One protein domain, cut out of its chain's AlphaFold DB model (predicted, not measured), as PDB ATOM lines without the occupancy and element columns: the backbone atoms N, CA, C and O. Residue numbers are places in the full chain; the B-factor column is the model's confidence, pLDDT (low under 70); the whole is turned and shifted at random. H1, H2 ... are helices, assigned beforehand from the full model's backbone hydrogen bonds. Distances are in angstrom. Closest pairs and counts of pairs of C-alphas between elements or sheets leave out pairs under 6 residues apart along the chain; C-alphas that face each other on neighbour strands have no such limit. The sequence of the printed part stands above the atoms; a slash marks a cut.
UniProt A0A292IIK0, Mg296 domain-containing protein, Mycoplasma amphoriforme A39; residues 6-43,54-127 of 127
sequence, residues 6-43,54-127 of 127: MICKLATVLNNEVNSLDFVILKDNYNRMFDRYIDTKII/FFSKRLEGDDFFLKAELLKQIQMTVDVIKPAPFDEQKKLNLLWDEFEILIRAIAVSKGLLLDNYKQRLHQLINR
ATOM      1  N   MET A   6     344.838 364.138 309.762       94.12
ATOM      2  CA  MET A   6     343.514 363.902 310.341       94.12
ATOM      3  C   MET A   6     343.586 362.981 311.557       94.12
ATOM      4  O   MET A   6     342.991 363.280 312.591       94.12
ATOM      5  N   ILE A   7     344.364 361.898 311.475       94.44
ATOM      6  CA  ILE A   7     344.500 360.956 312.594       94.44
ATOM      7  C   ILE A   7     345.268 361.570 313.774       94.44
ATOM      8  O   ILE A   7     344.889 361.370 314.927       94.44
ATOM      9  N   CYS A   8     346.284 362.400 313.507       94.69
ATOM     10  CA  CYS A   8     346.973 363.172 314.545       94.69
ATOM     11  C   CYS A   8     346.058 364.232 315.179       94.69
ATOM     12  O   CYS A   8     346.096 364.434 316.397       94.69
ATOM     13  N   LYS A   9     345.217 364.898 314.374       95.62
ATOM     14  CA  LYS A   9     344.219 365.862 314.864       95.62
ATOM     15  C   LYS A   9     343.180 365.181 315.745       95.62
ATOM     16  O   LYS A   9     342.891 365.709 316.813       95.62
ATOM     17  N   LEU A  10     342.671 364.008 315.357       96.00
ATOM     18  CA  LEU A  10     341.741 363.233 316.181       96.00
ATOM     19  C   LEU A  10     342.348 362.932 317.560       96.00
ATOM     20  O   LEU A  10     341.726 363.262 318.566       96.00
ATOM     21  N   ALA A  11     343.576 362.401 317.614       96.12
ATOM     22  CA  ALA A  11     344.282 362.154 318.877       96.12
ATOM     23  C   ALA A  11     344.402 363.422 319.735       96.12
ATOM     24  O   ALA A  11     344.073 363.415 320.919       96.12
ATOM     25  N   THR A  12     344.828 364.534 319.126       96.75
ATOM     26  CA  THR A  12     344.962 365.824 319.821       96.75
ATOM     27  C   THR A  12     343.630 366.298 320.397       96.75
ATOM     28  O   THR A  12     343.569 366.718 321.551       96.75
ATOM     29  N   VAL A  13     342.553 366.216 319.611       96.69
ATOM     30  CA  VAL A  13     341.214 366.607 320.057       96.69
ATOM     31  C   VAL A  13     340.770 365.715 321.210       96.69
ATOM     32  O   VAL A  13     340.430 366.249 322.256       96.69
ATOM     33  N   LEU A  14     340.843 364.388 321.083       97.56
ATOM     34  CA  LEU A  14     340.439 363.473 322.156       97.56
ATOM     35  C   LEU A  14     341.235 363.703 323.448       97.56
ATOM     36  O   LEU A  14     340.638 363.779 324.519       97.56
ATOM     37  N   ASN A  15     342.552 363.915 323.362       97.50
ATOM     38  CA  ASN A  15     343.379 364.243 324.527       97.50
ATOM     39  C   ASN A  15     342.949 365.552 325.204       97.50
ATOM     40  O   ASN A  15     342.875 365.624 326.432       97.50
ATOM     41  N   ASN A  16     342.632 366.588 324.424       97.31
ATOM     42  CA  ASN A  16     342.120 367.846 324.967       97.31
ATOM     43  C   ASN A  16     340.762 367.650 325.647       97.31
ATOM     44  O   ASN A  16     340.523 368.196 326.724       97.31
ATOM     45  N   GLU A  17     339.894 366.835 325.051       97.19
ATOM     46  CA  GLU A  17     338.575 366.540 325.601       97.19
ATOM     47  C   GLU A  17     338.677 365.798 326.937       97.19
ATOM     48  O   GLU A  17     338.060 366.230 327.911       97.19
ATOM     49  N   VAL A  18     339.518 364.762 327.021       97.06
ATOM     50  CA  VAL A  18     339.805 364.032 328.268       97.06
ATOM     51  C   VAL A  18     340.387 364.961 329.336       97.06
ATOM     52  O   VAL A  18     340.002 364.889 330.503       97.06
ATOM     53  N   ASN A  19     341.298 365.861 328.962       97.00
ATOM     54  CA  ASN A  19     341.891 366.803 329.911       97.00
ATOM     55  C   ASN A  19     340.899 367.846 330.430       97.00
ATOM     56  O   ASN A  19     341.008 368.236 331.591       97.00
ATOM     57  N   SER A  20     339.937 368.260 329.600       96.44
ATOM     58  CA  SER A  20     338.917 369.254 329.953       96.44
ATOM     59  C   SER A  20     337.830 368.741 330.902       96.44
ATOM     60  O   SER A  20     337.067 369.542 331.438       96.44
ATOM     61  N   LEU A  21     337.732 367.422 331.086       95.88
ATOM     62  CA  LEU A  21     336.690 366.780 331.878       95.88
ATOM     63  C   LEU A  21     337.185 366.379 333.271       95.88
ATOM     64  O   LEU A  21     338.359 366.047 333.471       95.88
ATOM     65  N   ASP A  22     336.243 366.340 334.215       96.50
ATOM     66  CA  ASP A  22     336.410 365.579 335.450       96.50
ATOM     67  C   ASP A  22     336.543 364.095 335.084       96.50
ATOM     68  O   ASP A  22     335.658 363.503 334.454       96.50
ATOM     69  N   PHE A  23     337.684 363.508 335.444       96.94
ATOM     70  CA  PHE A  23     338.000 362.144 335.056       96.94
ATOM     71  C   PHE A  23     337.121 361.115 335.762       96.94
ATOM     72  O   PHE A  23     336.806 360.100 335.151       96.94
ATOM     73  N   VAL A  24     336.663 361.384 336.989       96.75
ATOM     74  CA  VAL A  24     335.766 360.474 337.716       96.75
ATOM     75  C   VAL A  24     334.468 360.310 336.927       96.75
ATOM     76  O   VAL A  24     334.036 359.193 336.641       96.75
ATOM     77  N   ILE A  25     333.902 361.431 336.469       96.75
ATOM     78  CA  ILE A  25     332.682 361.451 335.651       96.75
ATOM     79  C   ILE A  25     332.919 360.764 334.300       96.75
ATOM     80  O   ILE A  25     332.086 359.969 333.853       96.75
ATOM     81  N   LEU A  26     334.051 361.050 333.646       98.06
ATOM     82  CA  LEU A  26     334.395 360.423 332.371       98.06
ATOM     83  C   LEU A  26     334.543 358.904 332.511       98.06
ATOM     84  O   LEU A  26     334.005 358.174 331.682       98.06
ATOM     85  N   LYS A  27     335.237 358.433 333.550       97.56
ATOM     86  CA  LYS A  27     335.458 357.014 333.843       97.56
ATOM     87  C   LYS A  27     334.139 356.286 334.076       97.56
ATOM     88  O   LYS A  27     333.902 355.242 333.472       97.56
ATOM     89  N   ASP A  28     333.256 356.856 334.892       97.38
ATOM     90  CA  ASP A  28     331.942 356.271 335.165       97.38
ATOM     91  C   ASP A  28     331.101 356.157 333.891       97.38
ATOM     92  O   ASP A  28     330.496 355.117 333.620       97.38
ATOM     93  N   ASN A  29     331.088 357.206 333.066       97.62
ATOM     94  CA  ASN A  29     330.375 357.178 331.792       97.62
ATOM     95  C   ASN A  29     331.021 356.219 330.789       97.62
ATOM     96  O   ASN A  29     330.297 355.529 330.077       97.62
ATOM     97  N   TYR A  30     332.350 356.129 330.758       97.50
ATOM     98  CA  TYR A  30     333.077 355.171 329.933       97.50
ATOM     99  C   TYR A  30     332.682 353.740 330.289       97.50
ATOM    100  O   TYR A  30     332.241 352.999 329.414       97.50
ATOM    101  N   ASN A  31     332.746 353.382 331.572       96.00
ATOM    102  CA  ASN A  31     332.398 352.043 332.035       96.00
ATOM    103  C   ASN A  31     330.932 351.708 331.721       96.00
ATOM    104  O   ASN A  31     330.653 350.630 331.211       96.00
ATOM    105  N   ARG A  32     330.005 352.661 331.885       94.94
ATOM    106  CA  ARG A  32     328.600 352.478 331.471       94.94
ATOM    107  C   ARG A  32     328.435 352.258 329.967       94.94
ATOM    108  O   ARG A  32     327.542 351.520 329.557       94.94
ATOM    109  N   MET A  33     329.216 352.949 329.132       94.19
ATOM    110  CA  MET A  33     329.165 352.764 327.677       94.19
ATOM    111  C   MET A  33     329.776 351.424 327.268       94.19
ATOM    112  O   MET A  33     329.240 350.776 326.375       94.19
ATOM    113  N   PHE A  34     330.849 351.006 327.938       92.56
ATOM    114  CA  PHE A  34     331.471 349.703 327.752       92.56
ATOM    115  C   PHE A  34     330.511 348.559 328.102       92.56
ATOM    116  O   PHE A  34     330.303 347.685 327.267       92.56
ATOM    117  N   ASP A  35     329.865 348.608 329.273       90.31
ATOM    118  CA  ASP A  35     328.921 347.571 329.715       90.31
ATOM    119  C   ASP A  35     327.789 347.395 328.683       90.31
ATOM    120  O   ASP A  35     327.517 346.292 328.215       90.31
ATOM    121  N   ARG A  36     327.219 348.509 328.198       86.12
ATOM    122  CA  ARG A  36     326.208 348.491 327.123       86.12
ATOM    123  C   ARG A  36     326.740 347.950 325.800       86.12
ATOM    124  O   ARG A  36     325.994 347.320 325.060       86.12
ATOM    125  N   TYR A  37     327.989 348.260 325.457       82.88
ATOM    126  CA  TYR A  37     328.605 347.806 324.213       82.88
ATOM    127  C   TYR A  37     328.781 346.286 324.215       82.88
ATOM    128  O   TYR A  37     328.426 345.636 323.231       82.88
ATOM    129  N   ILE A  38     329.249 345.725 325.333       77.38
ATOM    130  CA  ILE A  38     329.364 344.278 325.528       77.38
ATOM    131  C   ILE A  38     327.999 343.598 325.500       77.38
ATOM    132  O   ILE A  38     327.850 342.636 324.758       77.38
ATOM    133  N   ASP A  39     326.993 344.126 326.202       68.81
ATOM    134  CA  ASP A  39     325.644 343.536 326.211       68.81
ATOM    135  C   ASP A  39     325.043 343.410 324.797       68.81
ATOM    136  O   ASP A  39     324.222 342.534 324.524       68.81
ATOM    137  N   THR A  40     325.451 344.292 323.878       63.84
ATOM    138  CA  THR A  40     324.988 344.295 322.482       63.84
ATOM    139  C   THR A  40     325.855 343.484 321.519       63.84
ATOM    140  O   THR A  40     325.409 343.192 320.407       63.84
ATOM    141  N   LYS A  41     327.078 343.108 321.908       59.59
ATOM    142  CA  LYS A  41     327.957 342.252 321.107       59.59
ATOM    143  C   LYS A  41     327.828 340.813 321.594       59.59
ATOM    144  O   LYS A  41     328.128 340.510 322.739       59.59
ATOM    145  N   ILE A  42     327.455 339.897 320.701       51.66
ATOM    146  CA  ILE A  42     327.644 338.462 320.948       51.66
ATOM    147  C   ILE A  42     329.157 338.225 320.971       51.66
ATOM    148  O   ILE A  42     329.791 338.121 319.922       51.66
ATOM    149  N   ILE A  43     329.748 338.228 322.164       52.94
ATOM    150  CA  ILE A  43     331.136 337.828 322.365       52.94
ATOM    151  C   ILE A  43     331.134 336.302 322.313       52.94
ATOM    152  O   ILE A  43     330.676 335.645 323.246       52.94
ATOM    153  N   PHE A  54     343.046 348.236 324.943       87.56
ATOM    154  CA  PHE A  54     342.748 349.114 326.076       87.56
ATOM    155  C   PHE A  54     341.333 349.714 326.009       87.56
ATOM    156  O   PHE A  54     340.688 349.871 327.043       87.56
ATOM    157  N   PHE A  55     340.829 350.002 324.806       89.56
ATOM    158  CA  PHE A  55     339.492 350.566 324.604       89.56
ATOM    159  C   PHE A  55     338.372 349.515 324.647       89.56
ATOM    160  O   PHE A  55     337.192 349.851 324.639       89.56
ATOM    161  N   SER A  56     338.742 348.236 324.739       85.88
ATOM    162  CA  SER A  56     337.838 347.086 324.819       85.88
ATOM    163  C   SER A  56     337.796 346.464 326.218       85.88
ATOM    164  O   SER A  56     337.483 345.286 326.369       85.88
ATOM    165  N   LYS A  57     338.075 347.253 327.262       89.12
ATOM    166  CA  LYS A  57     337.937 346.844 328.666       89.12
ATOM    167  C   LYS A  57     337.424 347.982 329.543       89.12
ATOM    168  O   LYS A  57     337.489 349.146 329.150       89.12
ATOM    169  N   ARG A  58     336.962 347.643 330.752       91.62
ATOM    170  CA  ARG A  58     336.639 348.621 331.802       91.62
ATOM    171  C   ARG A  58     337.892 349.351 332.277       91.62
ATOM    172  O   ARG A  58     338.992 348.801 332.296       91.62
ATOM    173  N   LEU A  59     337.693 350.587 332.718       92.69
ATOM    174  CA  LEU A  59     338.690 351.372 333.432       92.69
ATOM    175  C   LEU A  59     338.544 351.102 334.931       92.69
ATOM    176  O   LEU A  59     337.655 351.651 335.588       92.69
ATOM    177  N   GLU A  60     339.415 350.242 335.453       90.50
ATOM    178  CA  GLU A  60     339.477 349.852 336.863       90.50
ATOM    179  C   GLU A  60     340.823 350.263 337.467       90.50
ATOM    180  O   GLU A  60     341.872 350.057 336.857       90.50
ATOM    181  N   GLY A  61     340.795 350.875 338.655       90.88
ATOM    182  CA  GLY A  61     341.991 351.373 339.336       90.88
ATOM    183  C   GLY A  61     341.923 352.851 339.721       90.88
ATOM    184  O   GLY A  61     340.845 353.446 339.796       90.88
ATOM    185  N   ASP A  62     343.103 353.408 339.999       94.38
ATOM    186  CA  ASP A  62     343.300 354.786 340.454       94.38
ATOM    187  C   ASP A  62     343.070 355.813 339.336       94.38
ATOM    188  O   ASP A  62     343.565 355.662 338.219       94.38
ATOM    189  N   ASP A  63     342.347 356.886 339.652       93.62
ATOM    190  CA  ASP A  63     341.908 357.883 338.673       93.62
ATOM    191  C   ASP A  63     343.053 358.674 338.048       93.62
ATOM    192  O   ASP A  63     343.029 358.968 336.850       93.62
ATOM    193  N   PHE A  64     344.078 359.009 338.832       91.56
ATOM    194  CA  PHE A  64     345.217 359.761 338.322       91.56
ATOM    195  C   PHE A  64     346.033 358.903 337.353       91.56
ATOM    196  O   PHE A  64     346.355 359.347 336.246       91.56
ATOM    197  N   PHE A  65     346.309 357.654 337.741       94.69
ATOM    198  CA  PHE A  65     347.009 356.700 336.886       94.69
ATOM    199  C   PHE A  65     346.225 356.401 335.602       94.69
ATOM    200  O   PHE A  65     346.774 356.484 334.504       94.69
ATOM    201  N   LEU A  66     344.928 356.106 335.722       95.62
ATOM    202  CA  LEU A  66     344.081 355.764 334.582       95.62
ATOM    203  C   LEU A  66     343.918 356.925 333.603       95.62
ATOM    204  O   LEU A  66     343.905 356.688 332.395       95.62
ATOM    205  N   LYS A  67     343.831 358.174 334.081       96.69
ATOM    206  CA  LYS A  67     343.792 359.342 333.190       96.69
ATOM    207  C   LYS A  67     345.071 359.438 332.366       96.69
ATOM    208  O   LYS A  67     345.001 359.631 331.152       96.69
ATOM    209  N   ALA A  68     346.228 359.300 333.013       96.69
ATOM    210  CA  ALA A  68     347.515 359.342 332.330       96.69
ATOM    211  C   ALA A  68     347.652 358.197 331.313       96.69
ATOM    212  O   ALA A  68     348.078 358.430 330.180       96.69
ATOM    213  N   GLU A  69     347.235 356.986 331.688       96.12
ATOM    214  CA  GLU A  69     347.289 355.829 330.798       96.12
ATOM    215  C   GLU A  69     346.323 355.979 329.616       96.12
ATOM    216  O   GLU A  69     346.732 355.751 328.485       96.12
ATOM    217  N   LEU A  70     345.093 356.466 329.818       96.69
ATOM    218  CA  LEU A  70     344.144 356.728 328.728       96.69
ATOM    219  C   LEU A  70     344.719 357.701 327.685       96.69
ATOM    220  O   LEU A  70     344.662 357.427 326.486       96.69
ATOM    221  N   LEU A  71     345.306 358.819 328.128       97.06
ATOM    222  CA  LEU A  71     345.929 359.810 327.237       97.06
ATOM    223  C   LEU A  71     347.096 359.209 326.438       97.06
ATOM    224  O   LEU A  71     347.251 359.463 325.240       97.06
ATOM    225  N   LYS A  72     347.913 358.386 327.099       96.94
ATOM    226  CA  LYS A  72     349.023 357.671 326.467       96.94
ATOM    227  C   LYS A  72     348.521 356.653 325.439       96.94
ATOM    228  O   LYS A  72     349.063 356.597 324.339       96.94
ATOM    229  N   GLN A  73     347.477 355.898 325.766       96.44
ATOM    230  CA  GLN A  73     346.896 354.882 324.887       96.44
ATOM    231  C   GLN A  73     346.285 355.499 323.627       96.44
ATOM    232  O   GLN A  73     346.518 354.983 322.541       96.44
ATOM    233  N   ILE A  74     345.630 356.665 323.721       97.06
ATOM    234  CA  ILE A  74     345.173 357.419 322.537       97.06
ATOM    235  C   ILE A  74     346.339 357.669 321.571       97.06
ATOM    236  O   ILE A  74     346.220 357.431 320.367       97.06
ATOM    237  N   GLN A  75     347.482 358.127 322.090       96.56
ATOM    238  CA  GLN A  75     348.656 358.407 321.265       96.56
ATOM    239  C   GLN A  75     349.266 357.123 320.684       96.56
ATOM    240  O   GLN A  75     349.540 357.071 319.485       96.56
ATOM    241  N   MET A  76     349.414 356.076 321.503       95.50
ATOM    242  CA  MET A  76     349.952 354.782 321.075       95.50
ATOM    243  C   MET A  76     349.111 354.143 319.966       95.50
ATOM    244  O   MET A  76     349.670 353.710 318.961       95.50
ATOM    245  N   THR A  77     347.782 354.141 320.091       94.75
ATOM    246  CA  THR A  77     346.878 353.601 319.064       94.75
ATOM    247  C   THR A  77     347.045 354.329 317.731       94.75
ATOM    248  O   THR A  77     347.136 353.697 316.676       94.75
ATOM    249  N   VAL A  78     347.154 355.662 317.751       94.75
ATOM    250  CA  VAL A  78     347.417 356.431 316.526       94.75
ATOM    251  C   VAL A  78     348.802 356.109 315.959       94.75
ATOM    252  O   VAL A  78     348.936 355.960 314.744       94.75
ATOM    253  N   ASP A  79     349.823 355.961 316.803       94.06
ATOM    254  CA  ASP A  79     351.185 355.636 316.369       94.06
ATOM    255  C   ASP A  79     351.304 354.243 315.741       94.06
ATOM    256  O   ASP A  79     352.042 354.087 314.767       94.06
ATOM    257  N   VAL A  80     350.519 353.269 316.207       93.12
ATOM    258  CA  VAL A  80     350.409 351.934 315.592       93.12
ATOM    259  C   VAL A  80     349.751 352.002 314.208       93.12
ATOM    260  O   VAL A  80     350.169 351.303 313.285       93.12
ATOM    261  N   ILE A  81     348.756 352.874 314.021       92.75
ATOM    262  CA  ILE A  81     348.024 353.002 312.749       92.75
ATOM    263  C   ILE A  81     348.760 353.881 311.721       92.75
ATOM    264  O   ILE A  81     348.641 353.659 310.511       92.75
ATOM    265  N   LYS A  82     349.566 354.858 312.159       92.19
ATOM    266  CA  LYS A  82     350.367 355.745 311.288       92.19
ATOM    267  C   LYS A  82     351.149 355.021 310.179       92.19
ATOM    268  O   LYS A  82     351.038 355.474 309.035       92.19
ATOM    269  N   PRO A  83     351.922 353.948 310.445       93.19
ATOM    270  CA  PRO A  83     352.695 353.252 309.415       93.19
ATOM    271  C   PRO A  83     351.855 352.327 308.524       93.19
ATOM    272  O   PRO A  83     352.375 351.846 307.519       93.19
ATOM    273  N   ALA A  84     350.579 352.077 308.845       91.25
ATOM    274  CA  ALA A  84     349.750 351.165 308.062       91.25
ATOM    275  C   ALA A  84     349.636 351.634 306.592       91.25
ATOM    276  O   ALA A  84     349.508 352.839 306.339       91.25
ATOM    277  N   PRO A  85     349.628 350.714 305.608       91.38
ATOM    278  CA  PRO A  85     349.647 351.039 304.177       91.38
ATOM    279  C   PRO A  85     348.280 351.493 303.629       91.38
ATOM    280  O   PRO A  85     348.025 351.413 302.430       91.38
ATOM    281  N   PHE A  86     347.375 351.936 304.502       91.12
ATOM    282  CA  PHE A  86     346.046 352.416 304.139       91.12
ATOM    283  C   PHE A  86     346.062 353.911 303.808       91.12
ATOM    284  O   PHE A  86     346.936 354.654 304.266       91.12
ATOM    285  N   ASP A  87     345.068 354.365 303.046       92.94
ATOM    286  CA  ASP A  87     344.789 355.791 302.928       92.94
ATOM    287  C   ASP A  87     344.353 356.381 304.283       92.94
ATOM    288  O   ASP A  87     343.945 355.674 305.211       92.94
ATOM    289  N   GLU A  88     344.471 357.699 304.405       92.81
ATOM    290  CA  GLU A  88     344.214 358.408 305.656       92.81
ATOM    291  C   GLU A  88     342.762 358.282 306.131       92.81
ATOM    292  O   GLU A  88     342.520 358.171 307.332       92.81
ATOM    293  N   GLN A  89     341.799 358.235 305.206       93.12
ATOM    294  CA  GLN A  89     340.387 358.114 305.553       93.12
ATOM    295  C   GLN A  89     340.091 356.736 306.148       93.12
ATOM    296  O   GLN A  89     339.394 356.635 307.158       93.12
ATOM    297  N   LYS A  90     340.660 355.671 305.575       94.25
ATOM    298  CA  LYS A  90     340.546 354.323 306.131       94.25
ATOM    299  C   LYS A  90     341.185 354.231 307.517       94.25
ATOM    300  O   LYS A  90     340.581 353.646 308.411       94.25
ATOM    301  N   LYS A  91     342.354 354.845 307.732       94.75
ATOM    302  CA  LYS A  91     342.975 354.931 309.070       94.75
ATOM    303  C   LYS A  91     342.088 355.664 310.069       94.75
ATOM    304  O   LYS A  91     341.948 355.220 311.203       94.75
ATOM    305  N   LEU A  92     341.488 356.774 309.644       94.62
ATOM    306  CA  LEU A  92     340.580 357.550 310.475       94.62
ATOM    307  C   LEU A  92     339.349 356.724 310.867       94.62
ATOM    308  O   LEU A  92     338.973 356.741 312.031       94.62
ATOM    309  N   ASN A  93     338.762 355.971 309.934       94.25
ATOM    310  CA  ASN A  93     337.622 355.095 310.222       94.25
ATOM    311  C   ASN A  93     337.978 354.000 311.241       94.25
ATOM    312  O   ASN A  93     337.220 353.785 312.176       94.25
ATOM    313  N   LEU A  94     339.159 353.380 311.121       94.06
ATOM    314  CA  LEU A  94     339.632 352.403 312.111       94.06
ATOM    315  C   LEU A  94     339.753 353.023 313.512       94.06
ATOM    316  O   LEU A  94     339.350 352.410 314.493       94.06
ATOM    317  N   LEU A  95     340.261 354.255 313.610       95.19
ATOM    318  CA  LEU A  95     340.347 354.971 314.887       95.19
ATOM    319  C   LEU A  95     338.977 355.384 315.437       95.19
ATOM    320  O   LEU A  95     338.804 355.432 316.651       95.19
ATOM    321  N   TRP A  96     338.007 355.695 314.573       94.75
ATOM    322  CA  TRP A  96     336.633 355.965 314.999       94.75
ATOM    323  C   TRP A  96     336.005 354.753 315.676       94.75
ATOM    324  O   TRP A  96     335.398 354.907 316.735       94.75
ATOM    325  N   ASP A  97     336.187 353.571 315.087       92.06
ATOM    326  CA  ASP A  97     335.689 352.319 315.650       92.06
ATOM    327  C   ASP A  97     336.398 351.992 316.970       92.06
ATOM    328  O   ASP A  97     335.747 351.683 317.969       92.06
ATOM    329  N   GLU A  98     337.724 352.143 316.996       93.31
ATOM    330  CA  GLU A  98     338.557 351.872 318.169       93.31
ATOM    331  C   GLU A  98     338.217 352.784 319.359       93.31
ATOM    332  O   GLU A  98     338.159 352.341 320.505       93.31
ATOM    333  N   PHE A  99     337.942 354.066 319.106       95.62
ATOM    334  CA  PHE A  99     337.627 355.044 320.149       95.62
ATOM    335  C   PHE A  99     336.122 355.216 320.411       95.62
ATOM    336  O   PHE A  99     335.739 356.120 321.157       95.62
ATOM    337  N   GLU A 100     335.252 354.381 319.836       94.06
ATOM    338  CA  GLU A 100     333.794 354.572 319.871       94.06
ATOM    339  C   GLU A 100     333.247 354.713 321.304       94.06
ATOM    340  O   GLU A 100     332.440 355.606 321.585       94.06
ATOM    341  N   ILE A 101     333.716 353.874 322.238       95.06
ATOM    342  CA  ILE A 101     333.299 353.927 323.650       95.06
ATOM    343  C   ILE A 101     333.751 355.239 324.296       95.06
ATOM    344  O   ILE A 101     332.951 355.905 324.957       95.06
ATOM    345  N   LEU A 102     335.000 355.656 324.060       97.12
ATOM    346  CA  LEU A 102     335.539 356.914 324.578       97.12
ATOM    347  C   LEU A 102     334.758 358.122 324.044       97.12
ATOM    348  O   LEU A 102     334.371 358.998 324.814       97.12
ATOM    349  N   ILE A 103     334.480 358.165 322.741       97.06
ATOM    350  CA  ILE A 103     333.729 359.256 322.104       97.06
ATOM    351  C   ILE A 103     332.319 359.362 322.691       97.06
ATOM    352  O   ILE A 103     331.859 360.465 323.003       97.06
ATOM    353  N   ARG A 104     331.640 358.227 322.893       96.38
ATOM    354  CA  ARG A 104     330.329 358.185 323.560       96.38
ATOM    355  C   ARG A 104     330.413 358.676 324.998       96.38
ATOM    356  O   ARG A 104     329.587 359.490 325.410       96.38
ATOM    357  N   ALA A 105     331.418 358.225 325.742       97.56
ATOM    358  CA  ALA A 105     331.637 358.631 327.122       97.56
ATOM    359  C   ALA A 105     331.863 360.143 327.245       97.56
ATOM    360  O   ALA A 105     331.268 360.783 328.113       97.56
ATOM    361  N   ILE A 106     332.655 360.735 326.344       98.06
ATOM    362  CA  ILE A 106     332.891 362.183 326.299       98.06
ATOM    363  C   ILE A 106     331.594 362.935 325.975       98.06
ATOM    364  O   ILE A 106     331.276 363.906 326.661       98.06
ATOM    365  N   ALA A 107     330.824 362.487 324.975       97.44
ATOM    366  CA  ALA A 107     329.554 363.119 324.614       97.44
ATOM    367  C   ALA A 107     328.588 363.169 325.809       97.44
ATOM    368  O   ALA A 107     328.083 364.240 326.154       97.44
ATOM    369  N   VAL A 108     328.403 362.032 326.490       97.00
ATOM    370  CA  VAL A 108     327.538 361.921 327.674       97.00
ATOM    371  C   VAL A 108     328.058 362.783 328.824       97.00
ATOM    372  O   VAL A 108     327.280 363.515 329.430       97.00
ATOM    373  N   SER A 109     329.370 362.769 329.082       97.31
ATOM    374  CA  SER A 109     329.992 363.578 330.145       97.31
ATOM    375  C   SER A 109     329.825 365.082 329.923       97.31
ATOM    376  O   SER A 109     329.860 365.856 330.874       97.31
ATOM    377  N   LYS A 110     329.608 365.505 328.674       95.62
ATOM    378  CA  LYS A 110     329.334 366.896 328.294       95.62
ATOM    379  C   LYS A 110     327.847 367.230 328.172       95.62
ATOM    380  O   LYS A 110     327.518 368.357 327.809       95.62
ATOM    381  N   GLY A 111     326.954 366.269 328.414       95.06
ATOM    382  CA  GLY A 111     325.517 366.442 328.204       95.06
ATOM    383  C   GLY A 111     325.138 366.675 326.735       95.06
ATOM    384  O   GLY A 111     324.151 367.350 326.454       95.06
ATOM    385  N   LEU A 112     325.932 366.160 325.792       95.31
ATOM    386  CA  LEU A 112     325.703 366.309 324.355       95.31
ATOM    387  C   LEU A 112     325.073 365.045 323.763       95.31
ATOM    388  O   LEU A 112     325.412 363.924 324.140       95.31
ATOM    389  N   LEU A 113     324.204 365.229 322.766       94.38
ATOM    390  CA  LEU A 113     323.767 364.129 321.906       94.38
ATOM    391  C   LEU A 113     324.959 363.598 321.098       94.38
ATOM    392  O   LEU A 113     325.748 364.385 320.566       94.38
ATOM    393  N   LEU A 114     325.064 362.271 320.983       92.31
ATOM    394  CA  LEU A 114     326.190 361.609 320.319       92.31
ATOM    395  C   LEU A 114     326.384 362.096 318.881       92.31
ATOM    396  O   LEU A 114     327.503 362.430 318.501       92.31
ATOM    397  N   ASP A 115     325.303 362.182 318.107       94.50
ATOM    398  CA  ASP A 115     325.369 362.578 316.697       94.50
ATOM    399  C   ASP A 115     325.897 364.009 316.539       94.50
ATOM    400  O   ASP A 115     326.785 364.262 315.723       94.50
ATOM    401  N   ASN A 116     325.442 364.929 317.396       94.00
ATOM    402  CA  ASN A 116     325.931 366.309 317.419       94.00
ATOM    403  C   ASN A 116     327.422 366.363 317.782       94.00
ATOM    404  O   ASN A 116     328.184 367.144 317.208       94.00
ATOM    405  N   TYR A 117     327.852 365.528 318.731       95.81
ATOM    406  CA  TYR A 117     329.252 365.461 319.133       95.81
ATOM    407  C   TYR A 117     330.146 364.901 318.017       95.81
ATOM    408  O   TYR A 117     331.169 365.509 317.696       95.81
ATOM    409  N   LYS A 118     329.729 363.812 317.358       93.38
ATOM    410  CA  LYS A 118     330.443 363.236 316.207       93.38
ATOM    411  C   LYS A 118     330.565 364.244 315.064       93.38
ATOM    412  O   LYS A 118     331.660 364.442 314.544       93.38
ATOM    413  N   GLN A 119     329.487 364.953 314.724       93.94
ATOM    414  CA  GLN A 119     329.525 366.012 313.708       93.94
ATOM    415  C   GLN A 119     330.532 367.116 314.059       93.94
ATOM    416  O   GLN A 119     331.325 367.525 313.208       93.94
ATOM    417  N   ARG A 120     330.553 367.570 315.319       93.62
ATOM    418  CA  ARG A 120     331.527 368.564 315.793       93.62
ATOM    419  C   ARG A 120     332.964 368.054 315.670       93.62
ATOM    420  O   ARG A 120     333.826 368.798 315.208       93.62
ATOM    421  N   LEU A 121     333.229 366.809 316.060       93.62
ATOM    422  CA  LEU A 121     334.551 366.198 315.919       93.62
ATOM    423  C   LEU A 121     334.988 366.125 314.449       93.62
ATOM    424  O   LEU A 121     336.096 366.553 314.132       93.62
ATOM    425  N   HIS A 122     334.115 365.686 313.536       92.44
ATOM    426  CA  HIS A 122     334.413 365.684 312.099       92.44
ATOM    427  C   HIS A 122     334.789 367.079 311.582       92.44
ATOM    428  O   HIS A 122     335.752 367.218 310.832       92.44
ATOM    429  N   GLN A 123     334.080 368.127 312.011       92.44
ATOM    430  CA  GLN A 123     334.421 369.503 311.636       92.44
ATOM    431  C   GLN A 123     335.792 369.937 312.171       92.44
ATOM    432  O   GLN A 123     336.514 370.635 311.467       92.44
ATOM    433  N   LEU A 124     336.163 369.543 313.393       91.25
ATOM    434  CA  LEU A 124     337.461 369.887 313.989       91.25
ATOM    435  C   LEU A 124     338.634 369.168 313.315       91.25
ATOM    436  O   LEU A 124     339.725 369.723 313.246       91.25
ATOM    437  N   ILE A 125     338.415 367.951 312.822       91.69
ATOM    438  CA  ILE A 125     339.446 367.150 312.151       91.69
ATOM    439  C   ILE A 125     339.679 367.646 310.714       91.69
ATOM    440  O   ILE A 125     340.821 367.671 310.252       91.69
ATOM    441  N   ASN A 126     338.609 368.077 310.036       86.50
ATOM    442  CA  ASN A 126     338.635 368.517 308.636       86.50
ATOM    443  C   ASN A 126     338.994 370.002 308.432       86.50
ATOM    444  O   ASN A 126     339.208 370.414 307.294       86.50
ATOM    445  N   ARG A 127     339.030 370.808 309.499       71.31
ATOM    446  CA  ARG A 127     339.563 372.183 309.492       71.31
ATOM    447  C   ARG A 127     341.076 372.158 309.603       71.31
ATOM    448  O   ARG A 127     341.760 372.837 308.815       71.31
TER     449      ARG A 127
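This is residues 6 to 43 and 54 to 127 of the 127 residues of the protein "Mg296 domain-containing protein" of Mycoplasma amphoriforme A39 (UniProt A0A292IIK0). Six helices make a compact, rounded cluster about H1: H3 runs side by side with H1 the opposite way, and H4 turns back from H3 to meet the first residues of H1. At the other end of this pair H2 slants away with its last residues far from H1, H5 crosses and packs on H2, and H6 folds back to H1, bringing residues 6 and 127 near each other. The printed part has 112 residues, with the helices H1, H2, H3, H4, H5 and H6 in that order along the chain and no named strand; the class is all helix. It is compact, with a radius of gyration of the C-alphas of 13.7 A, and the C-alphas span 35 by 30 by 28 A.

The longest helix, H3, residues 63 to 81, touches H1, residues 6 to 20, at a shallow tilt of 5 degrees, opposite ways; the closest C-alphas, of Asn 15 and Leu 71, are 5.8 A apart. H3 and H4, residues 88 to 98, form a helical hairpin; they only just touch, with 3 pairs of C-alphas within 8 A, the closest those of Ile 81 and Lys 91 at 6.5 A. H1, H3 and H4 are an up and down bundle, each helix running against the one before it. H1 touches H4 with residues 6 to 7 alone, the closest C-alphas, of Ile 7 and Leu 92, being 5.6 A apart. H2, residues 23 to 40, only just touches H3, with 3 pairs of C-alphas within 8 A; it does so with residues 23 to 24 alone, and the closest C-alphas are those of Phe 23 and Lys 67, 6.7 A. H2 touches H5, residues 100 to 109, at a steep tilt of 49 degrees, opposite ways, with C-alphas 30 and 105 closest at 4.7 A. H6, residues 114 to 126, touches H1 with residues 121 to 126 alone, at a steep tilt of 54 degrees; the C-alphas of Met 6 and Ile 125 are closest at 5.5 A. H2 and H4 are apart, and so are H3 and H6. In each of the six helices every O i to N i+4 pair is within hydrogen-bond range.

H3 measures 27.1 A from first to last C-alpha, beginning at C-alpha 63 (341.908, 357.883, 338.673). H2 measures 25.4 A, H1 20.8 A, H6 18.4 A, H4 15.2 A and H5 14.2 A. H1 begins at C-alpha 6 (343.514, 363.902, 310.341), and H6 ends at C-alpha 126 (338.635, 368.517, 308.636).

The C-alphas of Ile 43 and Arg 127 are the two farthest apart, at 37.6 A, while those of Met 6 and Arg 127 are 9.2 A apart. Residues 44 to 53 are not printed, and C-alphas 43 and 54 are 16.6 A apart across this cut. Of the links that are printed whole, H3 to H4 is short and the others are tight. The mean pLDDT of the printed part is 92.5; residues 39 to 43 are under 70.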